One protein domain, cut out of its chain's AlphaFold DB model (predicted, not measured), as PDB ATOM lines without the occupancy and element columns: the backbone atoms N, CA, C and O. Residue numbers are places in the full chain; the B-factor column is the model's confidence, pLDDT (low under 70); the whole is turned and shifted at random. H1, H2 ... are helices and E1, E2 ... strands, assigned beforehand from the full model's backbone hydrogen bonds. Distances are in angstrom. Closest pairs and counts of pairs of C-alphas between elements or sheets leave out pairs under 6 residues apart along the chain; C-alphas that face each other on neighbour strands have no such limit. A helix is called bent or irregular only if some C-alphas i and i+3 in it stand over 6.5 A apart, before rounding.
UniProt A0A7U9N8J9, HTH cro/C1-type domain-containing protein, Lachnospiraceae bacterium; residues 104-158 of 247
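AT A GLANCE: This is residues 104 to 158 of the 247 residues of the protein "HTH cro/C1-type domain-containing protein" of Lachnospiraceae bacterium (UniProt A0A7U9N8J9). Look for a three-stranded antiparallel sheet that makes a wall, with a long link, residues 131 to 147, folding back over one of its faces and leading into a single helix, H1, which lies slantwise over E2 and E3 on that same face. H1 comes nearest to the wall with its residues 148 to 151, and no named helix covers the other face. The printed part has 55 residues, with three named strands and then one named helix along the chain, E1 E2 E3 H1; the sheet's order is E1 - E2 - E3, and the class is mixed, helices and strands. The whole is compact, with a radius of gyration of the C-alphas of 10.7 A, and elongated in outline, with spans of 30 by 19 by 18 A.

HOW THE PARTS SIT: Begin at the first printed residue with E1, residues 104 to 109, an edge strand of the sheet. A tight link of 2 residues takes you into E2, residues 112 to 120, the inner strand, which forms a hairpin with E1. The two are antiparallel, at 157 degrees between their directions, and the C-alphas of Arg 104 and Asp 118 face each other at 4.5 A. Across this pair, find N 105 and O 117 within hydrogen-bond range at 2.8 A, and N 107 and O 115 also at 2.8 A. A tight link of 4 residues then leads to E3, residues 125 to 130, the other edge strand and the second partner of E2 in a hairpin. E2 and E3 are antiparallel at 165 degrees; look there at N 118 and O 127, 2.8 A apart, and at N 127 and O 118, 2.9 A apart. E1, E2 and E3 form a meander, each strand the antiparallel neighbour of the one before. The long link of 17 residues after E3 ends at H1, residues 148 to 158, which is on the sheet at a height of 11.4 A. H1 lies over E2 and E3 and runs slantwise to the strands, at 42 degrees to E2 on the local plane, which is only just supported, being fitted to 6 C-alphas of the sheet. The closest C-alphas of E3 and H1 are those of Arg 125 and Phe 148, 5.6 A apart. In H1, each O i to N i+4 pair is within hydrogen-bond range.

IN THESE COORDINATES: Find C-alpha 104 at (45.774, 88.529, 43.802), where E1 begins; from there it runs 16.4 A to Cys 109. E2 runs back from Lys 112 to Asp 120, and with 9 residues and 24.4 A it is the longest strand by residues; its last C-alpha stands at (44.497, 97.335, 41.558). E3 goes from Arg 125 to Asn 130 over 16.9 A. H1 starts at Phe 148 and covers 15.3 A to its last C-alpha, that of Arg 158, at (60.301, 91.851, 50.638); it is not bent.

THE WHOLE: The two C-alphas farthest apart are those of Gly 110 and His 123, at 31.3 A; both residues lie in the tight links of the sheet. The first and last printed C-alphas, of Arg 104 and Arg 158, are 16.4 A apart. The printed part has no cut. Its one long link, residues 131 to 147, holds no named element, and its C-alphas lie 4 to 14 A from the mean of the C-alphas. In the B-factor column of this predicted model, the mean pLDDT of the printed part is 87.3; it drops under 70 at residues 156 to 158, which belong to H1, whose own mean is 79, while E3 has a mean of 96.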
ATOM      1  N   ARG A 104      45.927  89.187  42.491       92.50
ATOM      2  CA  ARG A 104      45.774  88.529  43.802       92.50
ATOM      3  C   ARG A 104      47.084  87.855  44.189       92.50
ATOM      4  O   ARG A 104      47.513  86.922  43.515       92.50
ATOM      5  N   LEU A 105      47.683  88.303  45.285       84.44
ATOM      6  CA  LEU A 105      48.893  87.732  45.869       84.44
ATOM      7  C   LEU A 105      48.547  86.901  47.104       84.44
ATOM      8  O   LEU A 105      47.628  87.220  47.860       84.44
ATOM      9  N   TRP A 106      49.319  85.840  47.312       87.81
ATOM     10  CA  TRP A 106      49.160  84.919  48.431       87.81
ATOM     11  C   TRP A 106      50.394  85.018  49.321       87.81
ATOM     12  O   TRP A 106      51.470  84.545  48.960       87.81
ATOM     13  N   TYR A 107      50.245  85.638  50.488       86.44
ATOM     14  CA  TYR A 107      51.295  85.682  51.495       86.44
ATOM     15  C   TYR A 107      51.236  84.414  52.346       86.44
ATOM     16  O   TYR A 107      50.305  84.211  53.137       86.44
ATOM     17  N   MET A 108      52.221  83.541  52.139       82.00
ATOM     18  CA  MET A 108      52.249  82.180  52.668       82.00
ATOM     19  C   MET A 108      53.597  81.861  53.316       82.00
ATOM     20  O   MET A 108      54.627  82.427  52.957       82.00
ATOM     21  N   CYS A 109      53.592  80.905  54.244       76.69
ATOM     22  CA  CYS A 109      54.800  80.251  54.743       76.69
ATOM     23  C   CYS A 109      54.621  78.736  54.640       76.69
ATOM     24  O   CYS A 109      53.804  78.146  55.354       76.69
ATOM     25  N   GLY A 110      55.376  78.100  53.743       82.12
ATOM     26  CA  GLY A 110      55.121  76.714  53.358       82.12
ATOM     27  C   GLY A 110      53.718  76.575  52.759       82.12
ATOM     28  O   GLY A 110      53.361  77.314  51.850       82.12
ATOM     29  N   ASN A 111      52.907  75.664  53.300       79.25
ATOM     30  CA  ASN A 111      51.520  75.443  52.870       79.25
ATOM     31  C   ASN A 111      50.476  76.268  53.649       79.25
ATOM     32  O   ASN A 111      49.278  76.084  53.441       79.25
ATOM     33  N   LYS A 112      50.902  77.136  54.576       82.38
ATOM     34  CA  LYS A 112      49.994  77.949  55.392       82.38
ATOM     35  C   LYS A 112      49.775  79.306  54.748       82.38
ATOM     36  O   LYS A 112      50.731  80.052  54.533       82.38
ATOM     37  N   ILE A 113      48.514  79.630  54.500       90.69
ATOM     38  CA  ILE A 113      48.080  80.935  54.009       90.69
ATOM     39  C   ILE A 113      47.916  81.861  55.208       90.69
ATOM     40  O   ILE A 113      47.231  81.511  56.167       90.69
ATOM     41  N   TYR A 114      48.539  83.038  55.160       89.81
ATOM     42  CA  TYR A 114      48.398  84.038  56.216       89.81
ATOM     43  C   TYR A 114      47.623  85.267  55.771       89.81
ATOM     44  O   TYR A 114      46.757  85.725  56.515       89.81
ATOM     45  N   THR A 115      47.900  85.785  54.574       93.88
ATOM     46  CA  THR A 115      47.189  86.948  54.036       93.88
ATOM     47  C   THR A 115      46.974  86.785  52.535       93.88
ATOM     48  O   THR A 115      47.915  86.490  51.804       93.88
ATOM     49  N   ILE A 116      45.748  87.001  52.062       96.81
ATOM     50  CA  ILE A 116      45.465  87.225  50.639       96.81
ATOM     51  C   ILE A 116      45.423  88.731  50.403       96.81
ATOM     52  O   ILE A 116      44.844  89.454  51.210       96.81
ATOM     53  N   ILE A 117      46.053  89.191  49.325       93.81
ATOM     54  CA  ILE A 117      46.193  90.609  48.981       93.81
ATOM     55  C   ILE A 117      45.665  90.801  47.559       93.81
ATOM     56  O   ILE A 117      46.290  90.344  46.603       93.81
ATOM     57  N   ASP A 118      44.534  91.478  47.421       96.31
ATOM     58  CA  ASP A 118      44.001  91.919  46.136       96.31
ATOM     59  C   ASP A 118      44.514  93.324  45.834       96.31
ATOM     60  O   ASP A 118      44.493  94.191  46.709       96.31
ATOM     61  N   VAL A 119      44.972  93.562  44.604       88.12
ATOM     62  CA  VAL A 119      45.627  94.809  44.192       88.12
ATOM     63  C   VAL A 119      45.088  95.292  42.845       88.12
ATOM     64  O   VAL A 119      45.002  94.531  41.879       88.12
ATOM     65  N   ASP A 120      44.752  96.579  42.783       91.44
ATOM     66  CA  ASP A 120      44.497  97.335  41.558       91.44
ATOM     67  C   ASP A 120      45.584  98.403  41.423       91.44
ATOM     68  O   ASP A 120      45.544  99.445  42.080       91.44
ATOM     69  N   GLU A 121      46.584  98.128  40.589       82.75
ATOM     70  CA  GLU A 121      47.712  99.040  40.388       82.75
ATOM     71  C   GLU A 121      47.300 100.330  39.680       82.75
ATOM     72  O   GLU A 121      47.783 101.409  40.024       82.75
ATOM     73  N   ARG A 122      46.364 100.240  38.727       81.94
ATOM     74  CA  ARG A 122      45.929 101.384  37.920       81.94
ATOM     75  C   ARG A 122      45.224 102.425  38.778       81.94
ATOM     76  O   ARG A 122      45.460 103.617  38.604       81.94
ATOM     77  N   HIS A 123      44.360 101.977  39.685       92.62
ATOM     78  CA  HIS A 123      43.613 102.859  40.580       92.62
ATOM     79  C   HIS A 123      44.256 103.000  41.964       92.62
ATOM     80  O   HIS A 123      43.671 103.653  42.826       92.62
ATOM     81  N   ARG A 124      45.438 102.405  42.180       91.62
ATOM     82  CA  ARG A 124      46.170 102.397  43.456       91.62
ATOM     83  C   ARG A 124      45.298 101.955  44.636       91.62
ATOM     84  O   ARG A 124      45.174 102.659  45.636       91.62
ATOM     85  N   ARG A 125      44.678 100.778  44.532       95.31
ATOM     86  CA  ARG A 125      43.863 100.184  45.607       95.31
ATOM     87  C   ARG A 125      44.429  98.840  46.034       95.31
ATOM     88  O   ARG A 125      44.912  98.071  45.208       95.31
ATOM     89  N   VAL A 126      44.338  98.555  47.326       94.56
ATOM     90  CA  VAL A 126      44.709  97.265  47.904       94.56
ATOM     91  C   VAL A 126      43.650  96.845  48.913       94.56
ATOM     92  O   VAL A 126      43.081  97.677  49.618       94.56
ATOM     93  N   LYS A 127      43.359  95.549  48.960       98.00
ATOM     94  CA  LYS A 127      42.486  94.947  49.962       98.00
ATOM     95  C   LYS A 127      43.105  93.655  50.451       98.00
ATOM     96  O   LYS A 127      43.672  92.903  49.663       98.00
ATOM     97  N   ILE A 128      43.006  93.401  51.751       97.31
ATOM     98  CA  ILE A 128      43.613  92.224  52.363       97.31
ATOM     99  C   ILE A 128      42.596  91.378  53.116       97.31
ATOM    100  O   ILE A 128      41.595  91.882  53.617       97.31
ATOM    101  N   TYR A 129      42.911  90.093  53.230       97.19
ATOM    102  CA  TYR A 129      42.152  89.111  53.994       97.19
ATOM    103  C   TYR A 129      43.133  88.275  54.817       97.19
ATOM    104  O   TYR A 129      43.992  87.599  54.249       97.19
ATOM    105  N   ASN A 130      43.056  88.363  56.147       95.75
ATOM    106  CA  ASN A 130      43.992  87.710  57.066       95.75
ATOM    107  C   ASN A 130      43.409  86.400  57.622       95.75
ATOM    108  O   ASN A 130      42.353  86.418  58.240       95.75
ATOM    109  N   TYR A 131      44.156  85.301  57.509       95.38
ATOM    110  CA  TYR A 131      43.770  83.948  57.957       95.38
ATOM    111  C   TYR A 131      44.552  83.489  59.196       95.38
ATOM    112  O   TYR A 131      44.703  82.303  59.482       95.38
ATOM    113  N   THR A 132      45.105  84.444  59.944       89.88
ATOM    114  CA  THR A 132      45.820  84.187  61.193       89.88
ATOM    115  C   THR A 132      45.570  85.291  62.206       89.88
ATOM    116  O   THR A 132      45.462  86.475  61.872       89.88
ATOM    117  N   ARG A 133      45.520  84.906  63.480       88.50
ATOM    118  CA  ARG A 133      45.452  85.839  64.614       88.50
ATOM    119  C   ARG A 133      46.836  86.344  65.035       88.50
ATOM    120  O   ARG A 133      46.927  87.333  65.750       88.50
ATOM    121  N   ASN A 134      47.914  85.698  64.584       83.56
ATOM    122  CA  ASN A 134      49.271  86.139  64.891       83.56
ATOM    123  C   ASN A 134      49.692  87.283  63.960       83.56
ATOM    124  O   ASN A 134      49.983  87.057  62.785       83.56
ATOM    125  N   PHE A 135      49.790  88.498  64.504       85.44
ATOM    126  CA  PHE A 135      50.205  89.685  63.752       85.44
ATOM    127  C   PHE A 135      51.598  89.551  63.124       85.44
ATOM    128  O   PHE A 135      51.815  90.083  62.043       85.44
ATOM    129  N   LEU A 136      52.527  88.808  63.737       77.81
ATOM    130  CA  LEU A 136      53.879  88.618  63.186       77.81
ATOM    131  C   LEU A 136      53.881  87.819  61.878       77.81
ATOM    132  O   LEU A 136      54.848  87.868  61.124       77.81
ATOM    133  N   SER A 137      52.811  87.065  61.625       79.44
ATOM    134  CA  SER A 137      52.658  86.234  60.436       79.44
ATOM    135  C   SER A 137      51.790  86.882  59.358       79.44
ATOM    136  O   SER A 137      51.674  86.308  58.285       79.44
ATOM    137  N   ARG A 138      51.175  88.046  59.609       86.38
ATOM    138  CA  ARG A 138      50.368  88.774  58.614       86.38
ATOM    139  C   ARG A 138      51.266  89.611  57.705       86.38
ATOM    140  O   ARG A 138      52.293  90.117  58.153       86.38
ATOM    141  N   ALA A 139      50.852  89.821  56.455       85.31
ATOM    142  CA  ALA A 139      51.611  90.639  55.503       85.31
ATOM    143  C   ALA A 139      51.840  92.073  56.017       85.31
ATOM    144  O   ALA A 139      52.962  92.571  55.976       85.31
ATOM    145  N   PHE A 140      50.795  92.685  56.582       88.88
ATOM    146  CA  PHE A 140      50.787  94.076  57.058       88.88
ATOM    147  C   PHE A 140      50.726  94.200  58.590       88.88
ATOM    148  O   PHE A 140      50.385  95.245  59.141       88.88
ATOM    149  N   GLY A 141      51.064  93.131  59.318       88.44
ATOM    150  CA  GLY A 141      51.077  93.163  60.777       88.44
ATOM    151  C   GLY A 141      49.694  93.426  61.380       88.44
ATOM    152  O   GLY A 141      48.783  92.613  61.239       88.44
ATOM    153  N   ARG A 142      49.556  94.544  62.104       88.06
ATOM    154  CA  ARG A 142      48.295  94.971  62.739       88.06
ATOM    155  C   ARG A 142      47.386  95.778  61.811       88.06
ATOM    156  O   ARG A 142      46.241  95.997  62.178       88.06
ATOM    157  N   GLU A 143      47.895  96.230  60.667       91.50
ATOM    158  CA  GLU A 143      47.110  97.014  59.719       91.50
ATOM    159  C   GLU A 143      46.129  96.101  58.971       91.50
ATOM    160  O   GLU A 143      46.525  95.078  58.405       91.50
ATOM    161  N   GLU A 144      44.846  96.458  59.001       92.44
ATOM    162  CA  GLU A 144      43.754  95.685  58.390       92.44
ATOM    163  C   GLU A 144      43.252  96.327  57.091       92.44
ATOM    164  O   GLU A 144      42.679  95.641  56.239       92.44
ATOM    165  N   HIS A 145      43.540  97.614  56.890       96.62
ATOM    166  CA  HIS A 145      43.179  98.385  55.707       96.62
ATOM    167  C   HIS A 145      44.406  99.148  55.182       96.62
ATOM    168  O   HIS A 145      44.438 100.379  55.231       96.62
ATOM    169  N   PRO A 146      45.440  98.435  54.690       94.69
ATOM    170  CA  PRO A 146      46.653  99.082  54.212       94.69
ATOM    171  C   PRO A 146      46.335 100.019  53.047       94.69
ATOM    172  O   PRO A 146      45.491  99.721  52.202       94.69
ATOM    173  N   THR A 147      47.038 101.146  52.978       96.12
ATOM    174  CA  THR A 147      47.011 101.990  51.783       96.12
ATOM    175  C   THR A 147      47.863 101.366  50.681       96.12
ATOM    176  O   THR A 147      48.656 100.447  50.917       96.12
ATOM    177  N   PHE A 148      47.744 101.874  49.455       92.19
ATOM    178  CA  PHE A 148      48.597 101.404  48.369       92.19
ATOM    179  C   PHE A 148      50.081 101.716  48.619       92.19
ATOM    180  O   PHE A 148      50.940 100.926  48.252       92.19
ATOM    181  N   GLU A 149      50.398 102.807  49.317       92.31
ATOM    182  CA  GLU A 149      51.765 103.143  49.734       92.31
ATOM    183  C   GLU A 149      52.305 102.120  50.741       92.31
ATOM    184  O   GLU A 149      53.463 101.715  50.652       92.31
ATOM    185  N   ALA A 150      51.465 101.645  51.669       87.56
ATOM    186  CA  ALA A 150      51.837 100.560  52.574       87.56
ATOM    187  C   ALA A 150      52.085  99.253  51.806       87.56
ATOM    188  O   ALA A 150      53.009  98.514  52.141       87.56
ATOM    189  N   TYR A 151      51.303  98.983  50.756       87.06
ATOM    190  CA  TYR A 151      51.555  97.885  49.822       87.06
ATOM    191  C   TYR A 151      52.882  98.048  49.067       87.06
ATOM    192  O   TYR A 151      53.660  97.099  49.018       87.06
ATOM    193  N   GLU A 152      53.196  99.238  48.550       83.56
ATOM    194  CA  GLU A 152      54.483  99.513  47.898       83.56
ATOM    195  C   GLU A 152      55.663  99.330  48.863       83.56
ATOM    196  O   GLU A 152      56.643  98.688  48.496       83.56
ATOM    197  N   ALA A 153      55.551  99.810  50.106       81.50
ATOM    198  CA  ALA A 153      56.564  99.610  51.143       81.50
ATOM    199  C   ALA A 153      56.685  98.133  51.562       81.50
ATOM    200  O   ALA A 153      57.784  97.630  51.801       81.50
ATOM    201  N   PHE A 154      55.562  97.411  51.630       82.88
ATOM    202  CA  PHE A 154      55.548  95.969  51.867       82.88
ATOM    203  C   PHE A 154      56.312  95.240  50.764       82.88
ATOM    204  O   PHE A 154      57.203  94.450  51.085       82.88
ATOM    205  N   LEU A 155      56.027  95.547  49.494       76.25
ATOM    206  CA  LEU A 155      56.791  95.022  48.372       76.25
ATOM    207  C   LEU A 155      58.257  95.424  48.488       76.25
ATOM    208  O   LEU A 155      59.094  94.547  48.475       76.25
ATOM    209  N   GLU A 156      58.608  96.688  48.692       66.00
ATOM    210  CA  GLU A 156      60.010  97.120  48.802       66.00
ATOM    211  C   GLU A 156      60.779  96.405  49.925       66.00
ATOM    212  O   GLU A 156      61.951  96.071  49.774       66.00
ATOM    213  N   SER A 157      60.117  96.107  51.044       62.69
ATOM    214  CA  SER A 157      60.741  95.400  52.165       62.69
ATOM    215  C   SER A 157      60.972  93.900  51.921       62.69
ATOM    216  O   SER A 157      61.702  93.266  52.687       62.69
ATOM    217  N   ARG A 158      60.318  93.308  50.909       60.25
ATOM    218  CA  ARG A 158      60.301  91.851  50.638       60.25
ATOM    219  C   ARG A 158      60.745  91.477  49.226       60.25
ATOM    220  O   ARG A 158      61.172  90.352  48.996       60.25
TER     221      ARG A 158